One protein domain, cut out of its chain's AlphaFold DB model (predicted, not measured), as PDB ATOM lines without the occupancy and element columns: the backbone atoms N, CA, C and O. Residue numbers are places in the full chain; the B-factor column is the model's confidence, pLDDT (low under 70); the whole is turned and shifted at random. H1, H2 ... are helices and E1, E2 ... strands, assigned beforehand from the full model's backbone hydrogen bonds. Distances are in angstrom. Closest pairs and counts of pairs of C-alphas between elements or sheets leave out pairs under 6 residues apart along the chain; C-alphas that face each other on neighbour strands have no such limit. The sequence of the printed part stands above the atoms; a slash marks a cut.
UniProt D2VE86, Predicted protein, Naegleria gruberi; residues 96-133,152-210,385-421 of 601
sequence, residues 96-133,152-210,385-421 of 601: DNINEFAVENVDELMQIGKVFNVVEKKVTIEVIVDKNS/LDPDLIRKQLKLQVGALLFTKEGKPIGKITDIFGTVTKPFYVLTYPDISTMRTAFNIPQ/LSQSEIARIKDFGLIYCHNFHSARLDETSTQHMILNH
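This is residues 96 to 133, 152 to 210 and 385 to 421 of the 601 residues of the protein "Predicted protein" of Naegleria gruberi (UniProt D2VE86). A strongly twisted sheet of five strands curls part of the way round, and the small hairpin E3 E4 reaches across its open side from E7 to E6, giving a rough, incompletely closed barrel. Four short helices sit at the two ends of the longest axis: H2 and H3 at one end, with H3 packed along E1, and H1 and H4 at the other, beyond E5. The printed part has 134 residues, with elements in the order E1 E2 H1 E3 E4 E5 E6 H2 H3 E7 H4. The large sheet has the order E5 E6 E2 E1 E7 and is antiparallel throughout; the class is mixed, helices and strands. The whole is compact, with a radius of gyration of the C-alphas of 14.7 A and spans of 45 by 32 by 31 A.

Begin with the large sheet: E5, residues 182 to 186, is an edge strand, and E6, residues 189 to 195, forms a hairpin with it, with N 191 and O 184 2.8 A apart. Next comes E2, residues 122 to 127, antiparallel to E6, where you find N 123 and O 194 at 2.9 A. E1, residues 109 to 119, forms a hairpin with E2, with N 124 and O 117 at 2.8 A. The other edge strand is E7, residues 399 to 402, antiparallel to E1, with N 110 and O 401 at 2.8 A. E1 bends by 62 degrees at residue 116, and its pairing is staggered: residues 109 to 113 pair with E7, residues 113 to 119 with E2. From edge to edge the strands' lines turn by 111 degrees, and the way across the sheet turns by 69 degrees. Look next at the hairpin of E3, residues 168 to 170, and E4, residues 176 to 179, where N 177 and O 169 are 2.8 A apart. The closest C-alphas of E3 and E7 are those of Phe 170 and Tyr 400, 5.0 A apart; those of E4 and E6 are Lys 179 and Leu 194, at 6.1 A. E4 runs on into E5 across a break of 2 residues, at 79 degrees. H3, residues 387 to 395, is on the large sheet at a height of 7.9 A, only just over E1 with 3 of its C-alphas there, and runs along the strands at 5 degrees to E1 on the local plane; the closest C-alphas are those of Val 115 and Lys 394, 5.2 A apart. H2, residues 199 to 205, only grazes this sheet; it is near H3, and its C-alpha 205 is 5.1 A from C-alpha 177 of E4. H4, residues 411 to 421, grazes the sheet with its residues 416 to 421; C-alphas 184 and 421 are the closest to E5, at 6.9 A. H1, residues 154 to 160, is only just not on the sheet, with 4 pairs of C-alphas within 10 A; it is close to H4 but not clearly touching, at 7.9 A between the C-alphas of Pro 154 and Thr 414, and about perpendicular at 80 degrees. In the four helices every O i to N i+4 pair is within hydrogen-bond range.

Find C-alpha 109 at (13.923, 19.364, -17.542); from there E1 runs 26.2 A to C-alpha 119 at (10.420, 13.206, -42.731). E6 measures 19.7 A, E2 15.8 A and E5 13.4 A. H4 measures 15.2 A and ends at C-alpha 421, (25.356, 0.128, -33.787); H3 measures 12.1 A.

The C-alphas farthest apart are those of Asp 153 and Gln 210, 45.6 A. Look for two cuts: residues 134 to 151 are not printed, with 19.1 A between C-alphas 133 and 152, and residues 211 to 384 are not printed, with 10.4 A between C-alphas 210 and 385. Of the links printed whole, H1 to E3 and E7 to H4 are short and the others tight. Mean pLDDT of the printed part is 71.0; residues 96 to 108, 152 to 162 and 402 to 421 are among those under 70.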
ATOM      1  N   ASP A  96      -2.571   5.759 -25.539       42.94
ATOM      2  CA  ASP A  96      -3.475   6.714 -26.204       42.94
ATOM      3  C   ASP A  96      -3.540   8.115 -25.563       42.94
ATOM      4  O   ASP A  96      -4.068   9.046 -26.166       42.94
ATOM      5  N   ASN A  97      -2.934   8.306 -24.387       51.09
ATOM      6  CA  ASN A  97      -2.683   9.617 -23.796       51.09
ATOM      7  C   ASN A  97      -1.231   9.760 -23.313       51.09
ATOM      8  O   ASN A  97      -0.918   9.603 -22.134       51.09
ATOM      9  N   ILE A  98      -0.329  10.194 -24.202       58.38
ATOM     10  CA  ILE A  98       0.902  10.861 -23.737       58.38
ATOM     11  C   ILE A  98       0.588  12.192 -23.032       58.38
ATOM     12  O   ILE A  98       1.357  12.608 -22.177       58.38
ATOM     13  N   ASN A  99      -0.562  12.811 -23.335       54.44
ATOM     14  CA  ASN A  99      -1.019  14.101 -22.800       54.44
ATOM     15  C   ASN A  99      -1.220  14.131 -21.273       54.44
ATOM     16  O   ASN A  99      -1.207  15.209 -20.690       54.44
ATOM     17  N   GLU A 100      -1.401  12.974 -20.630       53.25
ATOM     18  CA  GLU A 100      -1.528  12.860 -19.168       53.25
ATOM     19  C   GLU A 100      -0.192  13.110 -18.442       53.25
ATOM     20  O   GLU A 100      -0.177  13.434 -17.257       53.25
ATOM     21  N   PHE A 101       0.937  13.022 -19.153       57.44
ATOM     22  CA  PHE A 101       2.277  13.243 -18.611       57.44
ATOM     23  C   PHE A 101       2.733  14.691 -18.839       57.44
ATOM     24  O   PHE A 101       3.633  14.953 -19.637       57.44
ATOM     25  N   ALA A 102       2.114  15.639 -18.137       62.28
ATOM     26  CA  ALA A 102       2.645  16.995 -18.008       62.28
ATOM     27  C   ALA A 102       3.714  17.048 -16.903       62.28
ATOM     28  O   ALA A 102       3.539  16.467 -15.833       62.28
ATOM     29  N   VAL A 103       4.817  17.758 -17.146       63.62
ATOM     30  CA  VAL A 103       5.827  18.046 -16.116       63.62
ATOM     31  C   VAL A 103       5.469  19.361 -15.431       63.62
ATOM     32  O   VAL A 103       5.571  20.422 -16.042       63.62
ATOM     33  N   GLU A 104       5.062  19.290 -14.163       61.91
ATOM     34  CA  GLU A 104       4.739  20.474 -13.352       61.91
ATOM     35  C   GLU A 104       6.007  21.278 -13.002       61.91
ATOM     36  O   GLU A 104       6.040  22.498 -13.165       61.91
ATOM     37  N   ASN A 105       7.089  20.591 -12.612       66.06
ATOM     38  CA  ASN A 105       8.393  21.198 -12.330       66.06
ATOM     39  C   ASN A 105       9.242  21.314 -13.605       66.06
ATOM     40  O   ASN A 105      10.137  20.508 -13.858       66.06
ATOM     41  N   VAL A 106       8.986  22.346 -14.412       69.75
ATOM     42  CA  VAL A 106       9.751  22.636 -15.644       69.75
ATOM     43  C   VAL A 106      11.268  22.748 -15.394       69.75
ATOM     44  O   VAL A 106      12.057  22.384 -16.263       69.75
ATOM     45  N   ASP A 107      11.694  23.161 -14.197       62.75
ATOM     46  CA  ASP A 107      13.112  23.253 -13.811       62.75
ATOM     47  C   ASP A 107      13.828  21.884 -13.699       62.75
ATOM     48  O   ASP A 107      15.058  21.825 -13.705       62.75
ATOM     49  N   GLU A 108      13.093  20.765 -13.650       67.69
ATOM     50  CA  GLU A 108      13.655  19.402 -13.681       67.69
ATOM     51  C   GLU A 108      13.942  18.895 -15.113       67.69
ATOM     52  O   GLU A 108      14.406  17.766 -15.306       67.69
ATOM     53  N   LEU A 109      13.699  19.715 -16.141       71.31
ATOM     54  CA  LEU A 109      13.923  19.364 -17.542       71.31
ATOM     55  C   LEU A 109      15.370  19.622 -17.992       71.31
ATOM     56  O   LEU A 109      15.790  20.757 -18.219       71.31
ATOM     57  N   MET A 110      16.126  18.552 -18.248       72.62
ATOM     58  CA  MET A 110      17.410  18.659 -18.943       72.62
ATOM     59  C   MET A 110      17.204  18.869 -20.446       72.62
ATOM     60  O   MET A 110      16.502  18.099 -21.101       72.62
ATOM     61  N   GLN A 111      17.899  19.851 -21.021       77.50
ATOM     62  CA  GLN A 111      18.111  19.946 -22.467       77.50
ATOM     63  C   GLN A 111      18.848  18.691 -22.969       77.50
ATOM     64  O   GLN A 111      19.864  18.309 -22.386       77.50
ATOM     65  N   ILE A 112      18.379  18.076 -24.062       80.12
ATOM     66  CA  ILE A 112      18.985  16.843 -24.602       80.12
ATOM     67  C   ILE A 112      19.527  16.971 -26.029       80.12
ATOM     68  O   ILE A 112      20.493  16.303 -26.394       80.12
ATOM     69  N   GLY A 113      18.932  17.822 -26.860       84.00
ATOM     70  CA  GLY A 113      19.268  17.883 -28.278       84.00
ATOM     71  C   GLY A 113      18.418  18.885 -29.038       84.00
ATOM     72  O   GLY A 113      17.615  19.597 -28.445       84.00
ATOM     73  N   LYS A 114      18.590  18.914 -30.356       87.69
ATOM     74  CA  LYS A 114      17.866  19.786 -31.295       87.69
ATOM     75  C   LYS A 114      17.219  18.950 -32.394       87.69
ATOM     76  O   LYS A 114      17.768  17.911 -32.766       87.69
ATOM     77  N   VAL A 115      16.111  19.402 -32.976       89.19
ATOM     78  CA  VAL A 115      15.566  18.730 -34.166       89.19
ATOM     79  C   VAL A 115      16.534  18.921 -35.339       89.19
ATOM     80  O   VAL A 115      16.856  20.036 -35.738       89.19
ATOM     81  N   PHE A 116      17.016  17.810 -35.885       88.50
ATOM     82  CA  PHE A 116      17.910  17.766 -37.040       88.50
ATOM     83  C   PHE A 116      17.118  17.592 -38.339       88.50
ATOM     84  O   PHE A 116      17.327  18.320 -39.315       88.50
ATOM     85  N   ASN A 117      16.172  16.649 -38.353       88.44
ATOM     86  CA  ASN A 117      15.354  16.391 -39.529       88.44
ATOM     87  C   ASN A 117      13.905  16.026 -39.201       88.44
ATOM     88  O   ASN A 117      13.601  15.580 -38.100       88.44
ATOM     89  N   VAL A 118      13.027  16.209 -40.185       88.75
ATOM     90  CA  VAL A 118      11.625  15.783 -40.149       88.75
ATOM     91  C   VAL A 118      11.312  15.170 -41.508       88.75
ATOM     92  O   VAL A 118      11.600  15.790 -42.532       88.75
ATOM     93  N   VAL A 119      10.776  13.953 -41.519       86.31
ATOM     94  CA  VAL A 119      10.420  13.206 -42.731       86.31
ATOM     95  C   VAL A 119       9.087  12.513 -42.481       86.31
ATOM     96  O   VAL A 119       9.006  11.614 -41.648       86.31
ATOM     97  N   GLU A 120       8.047  12.935 -43.200       86.06
ATOM     98  CA  GLU A 120       6.688  12.381 -43.116       86.06
ATOM     99  C   GLU A 120       6.141  12.362 -41.680       86.06
ATOM    100  O   GLU A 120       5.739  13.406 -41.178       86.06
ATOM    101  N   LYS A 121       6.141  11.199 -41.019       89.25
ATOM    102  CA  LYS A 121       5.659  10.985 -39.643       89.25
ATOM    103  C   LYS A 121       6.802  10.844 -38.622       89.25
ATOM    104  O   LYS A 121       6.557  10.477 -37.474       89.25
ATOM    105  N   LYS A 122       8.056  11.087 -39.023       90.06
ATOM    106  CA  LYS A 122       9.264  10.890 -38.204       90.06
ATOM    107  C   LYS A 122      10.010  12.195 -37.943       90.06
ATOM    108  O   LYS A 122      10.306  12.945 -38.873       90.06
ATOM    109  N   VAL A 123      10.394  12.420 -36.688       90.50
ATOM    110  CA  VAL A 123      11.259  13.531 -36.256       90.50
ATOM    111  C   VAL A 123      12.574  12.968 -35.728       90.50
ATOM    112  O   VAL A 123      12.582  12.105 -34.854       90.50
ATOM    113  N   THR A 124      13.690  13.458 -36.262       90.50
ATOM    114  CA  THR A 124      15.055  13.064 -35.896       90.50
ATOM    115  C   THR A 124      15.726  14.180 -35.106       90.50
ATOM    116  O   THR A 124      15.817  15.310 -35.589       90.50
ATOM    117  N   ILE A 125      16.247  13.863 -33.924       90.00
ATOM    118  CA  ILE A 125      16.863  14.806 -32.982       90.00
ATOM    119  C   ILE A 125      18.373  14.523 -32.912       90.00
ATOM    120  O   ILE A 125      18.747  13.402 -32.588       90.00
ATOM    121  N   GLU A 126      19.241  15.508 -33.194       88.06
ATOM    122  CA  GLU A 126      20.693  15.407 -32.922       88.06
ATOM    123  C   GLU A 126      20.923  15.680 -31.429       88.06
ATOM    124  O   GLU A 126      20.615  16.772 -30.939       88.06
ATOM    125  N   VAL A 127      21.456  14.690 -30.708       83.25
ATOM    126  CA  VAL A 127      21.721  14.778 -29.265       83.25
ATOM    127  C   VAL A 127      22.964  15.628 -29.008       83.25
ATOM    128  O   VAL A 127      24.018  15.432 -29.619       83.25
ATOM    129  N   ILE A 128      22.856  16.575 -28.077       75.62
ATOM    130  CA  ILE A 128      23.959  17.453 -27.683       75.62
ATOM    131  C   ILE A 128      24.705  16.780 -26.527       75.62
ATOM    132  O   ILE A 128      24.330  16.895 -25.363       75.62
ATOM    133  N   VAL A 129      25.766  16.040 -26.859       64.62
ATOM    134  CA  VAL A 129      26.643  15.406 -25.864       64.62
ATOM    135  C   VAL A 129      27.614  16.448 -25.301       64.62
ATOM    136  O   VAL A 129      28.557  16.870 -25.978       64.62
ATOM    137  N   ASP A 130      27.391  16.861 -24.052       54.22
ATOM    138  CA  ASP A 130      28.242  17.825 -23.351       54.22
ATOM    139  C   ASP A 130      29.653  17.277 -23.110       54.22
ATOM    140  O   ASP A 130      29.902  16.497 -22.188       54.22
ATOM    141  N   LYS A 131      30.616  17.776 -23.892       47.59
ATOM    142  CA  LYS A 131      32.055  17.478 -23.753       47.59
ATOM    143  C   LYS A 131      32.654  17.921 -22.412       47.59
ATOM    144  O   LYS A 131      33.748  17.488 -22.067       47.59
ATOM    145  N   ASN A 132      31.944  18.787 -21.687       40.88
ATOM    146  CA  ASN A 132      32.333  19.291 -20.372       40.88
ATOM    147  C   ASN A 132      31.781  18.428 -19.222       40.88
ATOM    148  O   ASN A 132      32.167  18.624 -18.070       40.88
ATOM    149  N   SER A 133      30.910  17.450 -19.511       41.56
ATOM    150  CA  SER A 133      30.633  16.371 -18.560       41.56
ATOM    151  C   SER A 133      31.898  15.518 -18.375       41.56
ATOM    152  O   SER A 133      32.683  15.340 -19.309       41.56
ATOM    153  N   LEU A 152      33.258  -1.576 -28.148       45.97
ATOM    154  CA  LEU A 152      32.721  -0.364 -27.521       45.97
ATOM    155  C   LEU A 152      32.165  -0.724 -26.136       45.97
ATOM    156  O   LEU A 152      31.199  -1.479 -26.046       45.97
ATOM    157  N   ASP A 153      32.780  -0.188 -25.076       43.28
ATOM    158  CA  ASP A 153      32.383  -0.435 -23.685       43.28
ATOM    159  C   ASP A 153      30.877  -0.146 -23.501       43.28
ATOM    160  O   ASP A 153      30.470   1.016 -23.628       43.28
ATOM    161  N   PRO A 154      30.033  -1.152 -23.194       45.34
ATOM    162  CA  PRO A 154      28.596  -0.948 -23.047       45.34
ATOM    163  C   PRO A 154      28.263   0.003 -21.893       45.34
ATOM    164  O   PRO A 154      27.234   0.677 -21.943       45.34
ATOM    165  N   ASP A 155      29.136   0.140 -20.892       42.09
ATOM    166  CA  ASP A 155      28.956   1.120 -19.830       42.09
ATOM    167  C   ASP A 155      29.387   2.533 -20.258       42.09
ATOM    168  O   ASP A 155      28.834   3.503 -19.744       42.09
ATOM    169  N   LEU A 156      30.290   2.700 -21.231       45.06
ATOM    170  CA  LEU A 156      30.518   3.988 -21.905       45.06
ATOM    171  C   LEU A 156      29.302   4.376 -22.754       45.06
ATOM    172  O   LEU A 156      28.897   5.539 -22.728       45.06
ATOM    173  N   ILE A 157      28.678   3.405 -23.436       48.81
ATOM    174  CA  ILE A 157      27.412   3.612 -24.152       48.81
ATOM    175  C   ILE A 157      26.332   4.080 -23.166       48.81
ATOM    176  O   ILE A 157      25.784   5.163 -23.350       48.81
ATOM    177  N   ARG A 158      26.110   3.355 -22.061       47.56
ATOM    178  CA  ARG A 158      25.155   3.722 -20.992       47.56
ATOM    179  C   ARG A 158      25.444   5.076 -20.327       47.56
ATOM    180  O   ARG A 158      24.515   5.735 -19.875       47.56
ATOM    181  N   LYS A 159      26.710   5.510 -20.252       47.16
ATOM    182  CA  LYS A 159      27.095   6.824 -19.692       47.16
ATOM    183  C   LYS A 159      26.849   7.991 -20.659       47.16
ATOM    184  O   LYS A 159      26.628   9.106 -20.192       47.16
ATOM    185  N   GLN A 160      26.896   7.766 -21.975       50.16
ATOM    186  CA  GLN A 160      26.669   8.812 -22.989       50.16
ATOM    187  C   GLN A 160      25.202   8.863 -23.453       50.16
ATOM    188  O   GLN A 160      24.615   9.944 -23.531       50.16
ATOM    189  N   LEU A 161      24.575   7.706 -23.681       55.12
ATOM    190  CA  LEU A 161      23.153   7.568 -23.996       55.12
ATOM    191  C   LEU A 161      22.312   7.560 -22.714       55.12
ATOM    192  O   LEU A 161      21.925   6.517 -22.196       55.12
ATOM    193  N   LYS A 162      22.021   8.764 -22.203       62.72
ATOM    194  CA  LYS A 162      21.224   8.969 -20.979       62.72
ATOM    195  C   LYS A 162      19.797   8.404 -21.052       62.72
ATOM    196  O   LYS A 162      19.224   8.117 -20.003       62.72
ATOM    197  N   LEU A 163      19.212   8.285 -22.248       70.75
ATOM    198  CA  LEU A 163      17.838   7.817 -22.463       70.75
ATOM    199  C   LEU A 163      17.785   6.568 -23.343       70.75
ATOM    200  O   LEU A 163      18.663   6.329 -24.167       70.75
ATOM    201  N   GLN A 164      16.694   5.821 -23.181       73.62
ATOM    202  CA  GLN A 164      16.385   4.597 -23.916       73.62
ATOM    203  C   GLN A 164      15.257   4.814 -24.934       73.62
ATOM    204  O   GLN A 164      14.535   5.814 -24.887       73.62
ATOM    205  N   VAL A 165      15.030   3.812 -25.786       78.38
ATOM    206  CA  VAL A 165      13.748   3.645 -26.486       78.38
ATOM    207  C   VAL A 165      12.614   3.568 -25.448       78.38
ATOM    208  O   VAL A 165      12.782   3.038 -24.354       78.38
ATOM    209  N   GLY A 166      11.464   4.167 -25.755       73.44
ATOM    210  CA  GLY A 166      10.322   4.302 -24.848       73.44
ATOM    211  C   GLY A 166      10.378   5.508 -23.898       73.44
ATOM    212  O   GLY A 166       9.334   5.874 -23.349       73.44
ATOM    213  N   ALA A 167      11.532   6.169 -23.733       77.75
ATOM    214  CA  ALA A 167      11.645   7.377 -22.913       77.75
ATOM    215  C   ALA A 167      10.835   8.542 -23.512       77.75
ATOM    216  O   ALA A 167      10.852   8.759 -24.725       77.75
ATOM    217  N   LEU A 168      10.128   9.290 -22.660       82.62
ATOM    218  CA  LEU A 168       9.281  10.417 -23.056       82.62
ATOM    219  C   LEU A 168      10.108  11.711 -23.145       82.62
ATOM    220  O   LEU A 168      10.866  12.030 -22.228       82.62
ATOM    221  N   LEU A 169       9.961  12.441 -24.252       86.06
ATOM    222  CA  LEU A 169      10.579  13.749 -24.482       86.06
ATOM    223  C   LEU A 169       9.546  14.871 -24.355       86.06
ATOM    224  O   LEU A 169       8.367  14.673 -24.650       86.06
ATOM    225  N   PHE A 170      10.012  16.053 -23.955       85.19
ATOM    226  CA  PHE A 170       9.180  17.201 -23.595       85.19
ATOM    227  C   PHE A 170       9.606  18.482 -24.324       85.19
ATOM    228  O   PHE A 170      10.762  18.634 -24.738       85.19
ATOM    229  N   THR A 171       8.663  19.417 -24.463       83.12
ATOM    230  CA  THR A 171       8.941  20.805 -24.842       83.12
ATOM    231  C   THR A 171       9.586  21.550 -23.673       83.12
ATOM    232  O   THR A 171       9.629  21.058 -22.542       83.12
ATOM    233  N   LYS A 172      10.053  22.775 -23.927       80.06
ATOM    234  CA  LYS A 172      10.553  23.672 -22.878       80.06
ATOM    235  C   LYS A 172       9.476  24.023 -21.837       80.06
ATOM    236  O   LYS A 172       9.803  24.360 -20.709       80.06
ATOM    237  N   GLU A 173       8.199  23.931 -22.201       80.06
ATOM    238  CA  GLU A 173       7.038  24.217 -21.349       80.06
ATOM    239  C   GLU A 173       6.515  22.970 -20.605       80.06
ATOM    240  O   GLU A 173       5.368  22.963 -20.164       80.06
ATOM    241  N   GLY A 174       7.299  21.887 -20.521       73.81
ATOM    242  CA  GLY A 174       6.910  20.655 -19.817       73.81
ATOM    243  C   GLY A 174       5.824  19.823 -20.503       73.81
ATOM    244  O   GLY A 174       5.331  18.860 -19.913       73.81
ATOM    245  N   LYS A 175       5.458  20.148 -21.751       82.56
ATOM    246  CA  LYS A 175       4.470  19.382 -22.522       82.56
ATOM    247  C   LYS A 175       5.110  18.151 -23.171       82.56
ATOM    248  O   LYS A 175       6.194  18.277 -23.737       82.56
ATOM    249  N   PRO A 176       4.459  16.979 -23.153       82.81
ATOM    250  CA  PRO A 176       4.992  15.762 -23.759       82.81
ATOM    251  C   PRO A 176       4.933  15.838 -25.294       82.81
ATOM    252  O   PRO A 176       3.869  16.010 -25.880       82.81
ATOM    253  N   ILE A 177       6.084  15.682 -25.954       85.56
ATOM    254  CA  ILE A 177       6.221  15.703 -27.422       85.56
ATOM    255  C   ILE A 177       6.011  14.303 -28.015       85.56
ATOM    256  O   ILE A 177       5.434  14.153 -29.092       85.56
ATOM    257  N   GLY A 178       6.512  13.264 -27.344       86.06
ATOM    258  CA  GLY A 178       6.471  11.886 -27.835       86.06
ATOM    259  C   GLY A 178       7.553  11.005 -27.217       86.06
ATOM    260  O   GLY A 178       8.452  11.491 -26.530       86.06
ATOM    261  N   LYS A 179       7.461   9.691 -27.448       84.44
ATOM    262  CA  LYS A 179       8.433   8.706 -26.952       84.44
ATOM    263  C   LYS A 179       9.503   8.402 -27.999       84.44
ATOM    264  O   LYS A 179       9.186   8.302 -29.182       84.44
ATOM    265  N   ILE A 180      10.747   8.201 -27.562       86.19
ATOM    266  CA  ILE A 180      11.827   7.699 -28.423       86.19
ATOM    267  C   ILE A 180      11.413   6.328 -28.975       86.19
ATOM    268  O   ILE A 180      11.116   5.413 -28.214       86.19
ATOM    269  N   THR A 181      11.388   6.196 -30.297       86.00
ATOM    270  CA  THR A 181      11.034   4.963 -31.023       86.00
ATOM    271  C   THR A 181      12.252   4.218 -31.562       86.00
ATOM    272  O   THR A 181      12.180   3.006 -31.723       86.00
ATOM    273  N   ASP A 182      13.362   4.919 -31.809       83.56
ATOM    274  CA  ASP A 182      14.627   4.348 -32.287       83.56
ATOM    275  C   ASP A 182      15.812   5.266 -31.919       83.56
ATOM    276  O   ASP A 182      15.626   6.470 -31.686       83.56
ATOM    277  N   ILE A 183      17.020   4.697 -31.860       84.25
ATOM    278  CA  ILE A 183      18.288   5.370 -31.542       84.25
ATOM    279  C   ILE A 183      19.363   4.896 -32.528       84.25
ATOM    280  O   ILE A 183      19.683   3.710 -32.578       84.25
ATOM    281  N   PHE A 184      19.972   5.824 -33.272       81.56
ATOM    282  CA  PHE A 184      21.028   5.509 -34.245       81.56
ATOM    283  C   PHE A 184      22.198   6.507 -34.205       81.56
ATOM    284  O   PHE A 184      22.174   7.492 -33.470       81.56
ATOM    285  N   GLY A 185      23.240   6.266 -35.005       77.12
ATOM    286  CA  GLY A 185      24.425   7.129 -35.109       77.12
ATOM    287  C   GLY A 185      25.637   6.563 -34.368       77.12
ATOM    288  O   GLY A 185      25.752   5.349 -34.198       77.12
ATOM    289  N   THR A 186      26.553   7.432 -33.936       70.62
ATOM    290  CA  THR A 186      27.688   7.037 -33.084       70.62
ATOM    291  C   THR A 186      27.380   7.343 -31.625       70.62
ATOM    292  O   THR A 186      26.668   8.295 -31.327       70.62
ATOM    293  N   VAL A 187      27.980   6.603 -30.693       67.56
ATOM    294  CA  VAL A 187      27.810   6.821 -29.239       67.56
ATOM    295  C   VAL A 187      28.120   8.275 -28.829       67.56
ATOM    296  O   VAL A 187      27.441   8.860 -27.992       67.56
ATOM    297  N   THR A 188      29.094   8.890 -29.507       67.19
ATOM    298  CA  THR A 188      29.535  10.285 -29.335       67.19
ATOM    299  C   THR A 188      28.629  11.344 -29.979       67.19
ATOM    300  O   THR A 188      28.792  12.532 -29.696       67.19
ATOM    301  N   LYS A 189      27.726  10.938 -30.880       76.12
ATOM    302  CA  LYS A 189      26.739  11.765 -31.596       76.12
ATOM    303  C   LYS A 189      25.505  10.912 -31.946       76.12
ATOM    304  O   LYS A 189      25.322  10.555 -33.118       76.12
ATOM    305  N   PRO A 190      24.684  10.543 -30.953       81.56
ATOM    306  CA  PRO A 190      23.490   9.768 -31.220       81.56
ATOM    307  C   PRO A 190      22.375  10.650 -31.788       81.56
ATOM    308  O   PRO A 190      22.324  11.866 -31.574       81.56
ATOM    309  N   PHE A 191      21.464  10.004 -32.504       87.81
ATOM    310  CA  PHE A 191      20.226  10.576 -33.002       87.81
ATOM    311  C   PHE A 191      19.048   9.806 -32.415       87.81
ATOM    312  O   PHE A 191      19.034   8.574 -32.452       87.81
ATOM    313  N   TYR A 192      18.050  10.525 -31.906       89.44
ATOM    314  CA  TYR A 192      16.792   9.935 -31.441       89.44
ATOM    315  C   TYR A 192      15.691  10.136 -32.475       89.44
ATOM    316  O   TYR A 192      15.605  11.202 -33.091       89.44
ATOM    317  N   VAL A 193      14.834   9.130 -32.640       89.31
ATOM    318  CA  VAL A 193      13.686   9.176 -33.553       89.31
ATOM    319  C   VAL A 193      12.383   9.157 -32.769       89.31
ATOM    320  O   VAL A 193      12.128   8.225 -32.010       89.31
ATOM    321  N   LEU A 194      11.520  10.135 -33.018       91.56
ATOM    322  CA  LEU A 194      10.099  10.084 -32.677       91.56
ATOM    323  C   LEU A 194       9.330   9.661 -33.935       91.56
ATOM    324  O   LEU A 194       9.543  10.258 -34.989       91.56
ATOM    325  N   THR A 195       8.456   8.655 -33.848       90.50
ATOM    326  CA  THR A 195       7.625   8.186 -34.974       90.50
ATOM    327  C   THR A 195       6.153   8.276 -34.591       90.50
ATOM    328  O   THR A 195       5.700   7.502 -33.758       90.50
ATOM    329  N   TYR A 196       5.418   9.203 -35.198       89.12
ATOM    330  CA  TYR A 196       4.004   9.459 -34.920       89.12
ATOM    331  C   TYR A 196       3.078   8.531 -35.731       89.12
ATOM    332  O   TYR A 196       3.453   8.110 -36.828       89.12
ATOM    333  N   PRO A 197       1.854   8.233 -35.248       86.25
ATOM    334  CA  PRO A 197       0.875   7.451 -36.015       86.25
ATOM    335  C   PRO A 197       0.390   8.204 -37.266       86.25
ATOM    336  O   PRO A 197       0.184   7.621 -38.336       86.25
ATOM    337  N   ASP A 198       0.256   9.526 -37.160       87.69
ATOM    338  CA  ASP A 198      -0.144  10.408 -38.245       87.69
ATOM    339  C   ASP A 198       0.471  11.813 -38.102       87.69
ATOM    340  O   ASP A 198       1.095  12.161 -37.094       87.69
ATOM    341  N   ILE A 199       0.305  12.633 -39.141       85.50
ATOM    342  CA  ILE A 199       0.841  13.998 -39.161       85.50
ATOM    343  C   ILE A 199      -0.017  14.954 -38.320       85.50
ATOM    344  O   ILE A 199       0.514  15.943 -37.822       85.50
ATOM    345  N   SER A 200      -1.301  14.665 -38.078       84.75
ATOM    346  CA  SER A 200      -2.152  15.497 -37.213       84.75
ATOM    347  C   SER A 200      -1.693  15.427 -35.755       84.75
ATOM    348  O   SER A 200      -1.546  16.468 -35.122       84.75
ATOM    349  N   THR A 201      -1.368  14.233 -35.244       85.00
ATOM    350  CA  THR A 201      -0.784  14.053 -33.902       85.00
ATOM    351  C   THR A 201       0.551  14.786 -33.779       85.00
ATOM    352  O   THR A 201       0.787  15.471 -32.786       85.00
ATOM    353  N   MET A 202       1.406  14.712 -34.805       87.12
ATOM    354  CA  MET A 202       2.678  15.440 -34.825       87.12
ATOM    355  C   MET A 202       2.477  16.967 -34.858       87.12
ATOM    356  O   MET A 202       3.134  17.681 -34.101       87.12
ATOM    357  N   ARG A 203       1.540  17.477 -35.674       85.50
ATOM    358  CA  ARG A 203       1.146  18.899 -35.692       85.50
ATOM    359  C   ARG A 203       0.709  19.359 -34.299       85.50
ATOM    360  O   ARG A 203       1.192  20.383 -33.830       85.50
ATOM    361  N   THR A 204      -0.120  18.575 -33.610       84.69
ATOM    362  CA  THR A 204      -0.562  18.858 -32.236       84.69
ATOM    363  C   THR A 204       0.599  18.841 -31.233       84.69
ATOM    364  O   THR A 204       0.726  19.770 -30.440       84.69
ATOM    365  N   ALA A 205       1.487  17.840 -31.293       84.12
ATOM    366  CA  ALA A 205       2.629  17.702 -30.383       84.12
ATOM    367  C   ALA A 205       3.633  18.868 -30.483       84.12
ATOM    368  O   ALA A 205       4.165  19.316 -29.470       84.12
ATOM    369  N   PHE A 206       3.847  19.401 -31.690       83.81
ATOM    370  CA  PHE A 206       4.656  20.602 -31.933       83.81
ATOM    371  C   PHE A 206       3.823  21.897 -31.973       83.81
ATOM    372  O   PHE A 206       4.302  22.917 -32.461       83.81
ATOM    373  N   ASN A 207       2.578  21.879 -31.473       82.56
ATOM    374  CA  ASN A 207       1.669  23.032 -31.403       82.56
ATOM    375  C   ASN A 207       1.600  23.856 -32.711       82.56
ATOM    376  O   ASN A 207       1.528  25.087 -32.698       82.56
ATOM    377  N   ILE A 208       1.674  23.172 -33.854       81.06
ATOM    378  CA  ILE A 208       1.641  23.779 -35.181       81.06
ATOM    379  C   ILE A 208       0.193  24.189 -35.457       81.06
ATOM    380  O   ILE A 208      -0.685  23.321 -35.429       81.06
ATOM    381  N   PRO A 209      -0.087  25.469 -35.764       72.44
ATOM    382  CA  PRO A 209      -1.409  25.868 -36.217       72.44
ATOM    383  C   PRO A 209      -1.766  25.072 -37.471       72.44
ATOM    384  O   PRO A 209      -1.097  25.211 -38.497       72.44
ATOM    385  N   GLN A 210      -2.802  24.234 -37.386       65.06
ATOM    386  CA  GLN A 210      -3.357  23.588 -38.568       65.06
ATOM    387  C   GLN A 210      -3.878  24.693 -39.486       65.06
ATOM    388  O   GLN A 210      -4.773  25.449 -39.104       65.06
ATOM    389  N   LEU A 385       3.527  17.184 -44.521       80.88
ATOM    390  CA  LEU A 385       3.870  18.489 -43.958       80.88
ATOM    391  C   LEU A 385       4.264  19.451 -45.080       80.88
ATOM    392  O   LEU A 385       4.937  19.053 -46.035       80.88
ATOM    393  N   SER A 386       3.926  20.727 -44.924       86.06
ATOM    394  CA  SER A 386       4.507  21.791 -45.741       86.06
ATOM    395  C   SER A 386       5.957  22.088 -45.319       86.06
ATOM    396  O   SER A 386       6.411  21.725 -44.228       86.06
ATOM    397  N   GLN A 387       6.699  22.812 -46.161       85.38
ATOM    398  CA  GLN A 387       8.046  23.270 -45.805       85.38
ATOM    399  C   GLN A 387       8.041  24.281 -44.643       85.38
ATOM    400  O   GLN A 387       8.977  24.274 -43.844       85.38
ATOM    401  N   SER A 388       6.988  25.099 -44.494       84.75
ATOM    402  CA  SER A 388       6.850  26.034 -43.366       84.75
ATOM    403  C   SER A 388       6.554  25.310 -42.049       84.75
ATOM    404  O   SER A 388       7.036  25.730 -41.000       84.75
ATOM    405  N   GLU A 389       5.838  24.185 -42.081       84.69
ATOM    406  CA  GLU A 389       5.649  23.331 -40.905       84.69
ATOM    407  C   GLU A 389       6.943  22.600 -40.519       84.69
ATOM    408  O   GLU A 389       7.307  22.577 -39.346       84.69
ATOM    409  N   ILE A 390       7.686  22.065 -41.497       85.88
ATOM    410  CA  ILE A 390       9.006  21.448 -41.262       85.88
ATOM    411  C   ILE A 390       9.997  22.466 -40.680       85.88
ATOM    412  O   ILE A 390      10.775  22.106 -39.795       85.88
ATOM    413  N   ALA A 391       9.964  23.721 -41.144       84.31
ATOM    414  CA  ALA A 391      10.744  24.811 -40.562       84.31
ATOM    415  C   ALA A 391      10.351  25.038 -39.094       84.31
ATOM    416  O   ALA A 391      11.197  24.857 -38.225       84.31
ATOM    417  N   ARG A 392       9.058  25.259 -38.797       84.12
ATOM    418  CA  ARG A 392       8.556  25.439 -37.419       84.12
ATOM    419  C   ARG A 392       8.991  24.314 -36.468       84.12
ATOM    420  O   ARG A 392       9.430  24.608 -35.363       84.12
ATOM    421  N   ILE A 393       8.930  23.041 -36.885       83.06
ATOM    422  CA  ILE A 393       9.377  21.899 -36.055       83.06
ATOM    423  C   ILE A 393      10.897  21.942 -35.800       83.06
ATOM    424  O   ILE A 393      11.352  21.558 -34.724       83.06
ATOM    425  N   LYS A 394      11.700  22.421 -36.760       82.81
ATOM    426  CA  LYS A 394      13.149  22.620 -36.578       82.81
ATOM    427  C   LYS A 394      13.456  23.837 -35.696       82.81
ATOM    428  O   LYS A 394      14.356  23.763 -34.859       82.81
ATOM    429  N   ASP A 395      12.659  24.894 -35.815       78.44
ATOM    430  CA  ASP A 395      12.789  26.151 -35.069       78.44
ATOM    431  C   ASP A 395      12.438  26.026 -33.575       78.44
ATOM    432  O   ASP A 395      12.840  26.885 -32.792       78.44
ATOM    433  N   PHE A 396      11.798  24.927 -33.136       70.12
ATOM    434  CA  PHE A 396      11.718  24.575 -31.705       70.12
ATOM    435  C   PHE A 396      13.099  24.557 -31.034       70.12
ATOM    436  O   PHE A 396      13.204  24.832 -29.841       70.12
ATOM    437  N   GLY A 397      14.159  24.267 -31.800       60.88
ATOM    438  CA  GLY A 397      15.551  24.507 -31.430       60.88
ATOM    439  C   GLY A 397      16.122  23.529 -30.407       60.88
ATOM    440  O   GLY A 397      17.196  22.985 -30.641       60.88
ATOM    441  N   LEU A 398      15.415  23.274 -29.303       72.44
ATOM    442  CA  LEU A 398      15.833  22.417 -28.198       72.44
ATOM    443  C   LEU A 398      14.687  21.516 -27.720       72.44
ATOM    444  O   LEU A 398      13.565  21.965 -27.503       72.44
ATOM    445  N   ILE A 399      15.009  20.241 -27.522       82.00
ATOM    446  CA  ILE A 399      14.144  19.217 -26.931       82.00
ATOM    447  C   ILE A 399      14.674  18.881 -25.535       82.00
ATOM    448  O   ILE A 399      15.887  18.943 -25.294       82.00
ATOM    449  N   TYR A 400      13.771  18.511 -24.627       79.06
ATOM    450  CA  TYR A 400      14.063  18.304 -23.212       79.06
ATOM    451  C   TYR A 400      13.635  16.912 -22.719       79.06
ATOM    452  O   TYR A 400      12.810  16.237 -23.337       79.06
ATOM    453  N   CYS A 401      14.191  16.480 -21.587       78.50
ATOM    454  CA  CYS A 401      13.807  15.261 -20.874       78.50
ATOM    455  C   CYS A 401      13.761  15.486 -19.357       78.50
ATOM    456  O   CYS A 401      14.575  16.235 -18.820       78.50
ATOM    457  N   HIS A 402      12.855  14.805 -18.654       64.31
ATOM    458  CA  HIS A 402      12.782  14.883 -17.193       64.31
ATOM    459  C   HIS A 402      13.959  14.169 -16.517       64.31
ATOM    460  O   HIS A 402      14.361  13.093 -16.959       64.31
ATOM    461  N   ASN A 403      14.460  14.713 -15.405       52.38
ATOM    462  CA  ASN A 403      15.612  14.186 -14.660       52.38
ATOM    463  C   ASN A 403      15.351  12.893 -13.854       52.38
ATOM    464  O   ASN A 403      16.060  12.600 -12.885       52.38
ATOM    465  N   PHE A 404      14.362  12.079 -14.244       41.03
ATOM    466  CA  PHE A 404      14.263  10.738 -13.673       41.03
ATOM    467  C   PHE A 404      15.528   9.954 -14.009       41.03
ATOM    468  O   PHE A 404      16.000   9.973 -15.146       41.03
ATOM    469  N   HIS A 405      16.086   9.292 -12.990       38.53
ATOM    470  CA  HIS A 405      17.277   8.466 -13.145       38.53
ATOM    471  C   HIS A 405      17.106   7.559 -14.355       38.53
ATOM    472  O   HIS A 405      16.078   6.888 -14.467       38.53
ATOM    473  N   SER A 406      18.117   7.541 -15.230       35.59
ATOM    474  CA  SER A 406      18.146   6.619 -16.359       35.59
ATOM    475  C   SER A 406      17.849   5.227 -15.816       35.59
ATOM    476  O   SER A 406      18.619   4.693 -15.007       35.59
ATOM    477  N   ALA A 407      16.692   4.675 -16.194       37.53
ATOM    478  CA  ALA A 407      16.390   3.290 -15.891       37.53
ATOM    479  C   ALA A 407      17.575   2.467 -16.399       37.53
ATOM    480  O   ALA A 407      18.185   2.820 -17.416       37.53
ATOM    481  N   ARG A 408      17.938   1.383 -15.706       38.06
ATOM    482  CA  ARG A 408      18.943   0.479 -16.271       38.06
ATOM    483  C   ARG A 408      18.438   0.066 -17.649       38.06
ATOM    484  O   ARG A 408      17.295  -0.374 -17.754       38.06
ATOM    485  N   LEU A 409      19.260   0.270 -18.680       43.75
ATOM    486  CA  LEU A 409      19.013  -0.325 -19.988       43.75
ATOM    487  C   LEU A 409      18.826  -1.816 -19.732       43.75
ATOM    488  O   LEU A 409      19.736  -2.471 -19.210       43.75
ATOM    489  N   ASP A 410      17.622  -2.305 -20.015       46.53
ATOM    490  CA  ASP A 410      17.324  -3.722 -19.933       46.53
ATOM    491  C   ASP A 410      18.276  -4.461 -20.875       46.53
ATOM    492  O   ASP A 410      18.850  -3.884 -21.810       46.53
ATOM    493  N   GLU A 411      18.536  -5.736 -20.603       45.38
ATOM    494  CA  GLU A 411      19.539  -6.445 -21.393       45.38
ATOM    495  C   GLU A 411      19.118  -6.513 -22.868       45.38
ATOM    496  O   GLU A 411      19.943  -6.334 -23.755       45.38
ATOM    497  N   THR A 412      17.810  -6.601 -23.117       51.62
ATOM    498  CA  THR A 412      17.156  -6.555 -24.424       51.62
ATOM    499  C   THR A 412      17.345  -5.236 -25.189       51.62
ATOM    500  O   THR A 412      17.845  -5.289 -26.314       51.62
ATOM    501  N   SER A 413      17.045  -4.047 -24.641       48.38
ATOM    502  CA  SER A 413      17.342  -2.787 -25.353       48.38
ATOM    503  C   SER A 413      18.835  -2.453 -25.353       48.38
ATOM    504  O   SER A 413      19.286  -1.794 -26.291       48.38
ATOM    505  N   THR A 414      19.628  -2.931 -24.381       51.62
ATOM    506  CA  THR A 414      21.101  -2.863 -24.462       51.62
ATOM    507  C   THR A 414      21.583  -3.633 -25.694       51.62
ATOM    508  O   THR A 414      22.295  -3.081 -26.530       51.62
ATOM    509  N   GLN A 415      21.160  -4.894 -25.837       52.47
ATOM    510  CA  GLN A 415      21.530  -5.767 -26.948       52.47
ATOM    511  C   GLN A 415      20.995  -5.245 -28.285       52.47
ATOM    512  O   GLN A 415      21.736  -5.270 -29.261       52.47
ATOM    513  N   HIS A 416      19.767  -4.717 -28.358       56.66
ATOM    514  CA  HIS A 416      19.230  -4.165 -29.609       56.66
ATOM    515  C   HIS A 416      19.980  -2.902 -30.060       56.66
ATOM    516  O   HIS A 416      20.332  -2.780 -31.232       56.66
ATOM    517  N   MET A 417      20.303  -2.001 -29.127       56.09
ATOM    518  CA  MET A 417      21.122  -0.814 -29.383       56.09
ATOM    519  C   MET A 417      22.541  -1.191 -29.837       56.09
ATOM    520  O   MET A 417      23.023  -0.660 -30.837       56.09
ATOM    521  N   ILE A 418      23.192  -2.147 -29.161       53.31
ATOM    522  CA  ILE A 418      24.492  -2.687 -29.589       53.31
ATOM    523  C   ILE A 418      24.372  -3.306 -30.984       53.31
ATOM    524  O   ILE A 418      25.160  -2.968 -31.855       53.31
ATOM    525  N   LEU A 419      23.363  -4.142 -31.238       59.41
ATOM    526  CA  LEU A 419      23.146  -4.792 -32.533       59.41
ATOM    527  C   LEU A 419      22.945  -3.771 -33.663       59.41
ATOM    528  O   LEU A 419      23.477  -3.964 -34.752       59.41
ATOM    529  N   ASN A 420      22.207  -2.684 -33.424       56.00
ATOM    530  CA  ASN A 420      21.982  -1.637 -34.421       56.00
ATOM    531  C   ASN A 420      23.245  -0.787 -34.652       56.00
ATOM    532  O   ASN A 420      23.551  -0.471 -35.803       56.00
ATOM    533  N   HIS A 421      24.036  -0.490 -33.613       53.03
ATOM    534  CA  HIS A 421      25.356   0.128 -33.787       53.03
ATOM    535  C   HIS A 421      26.330  -0.800 -34.531       53.03
ATOM    536  O   HIS A 421      26.963  -0.353 -35.482       53.03
TER     537      HIS A 421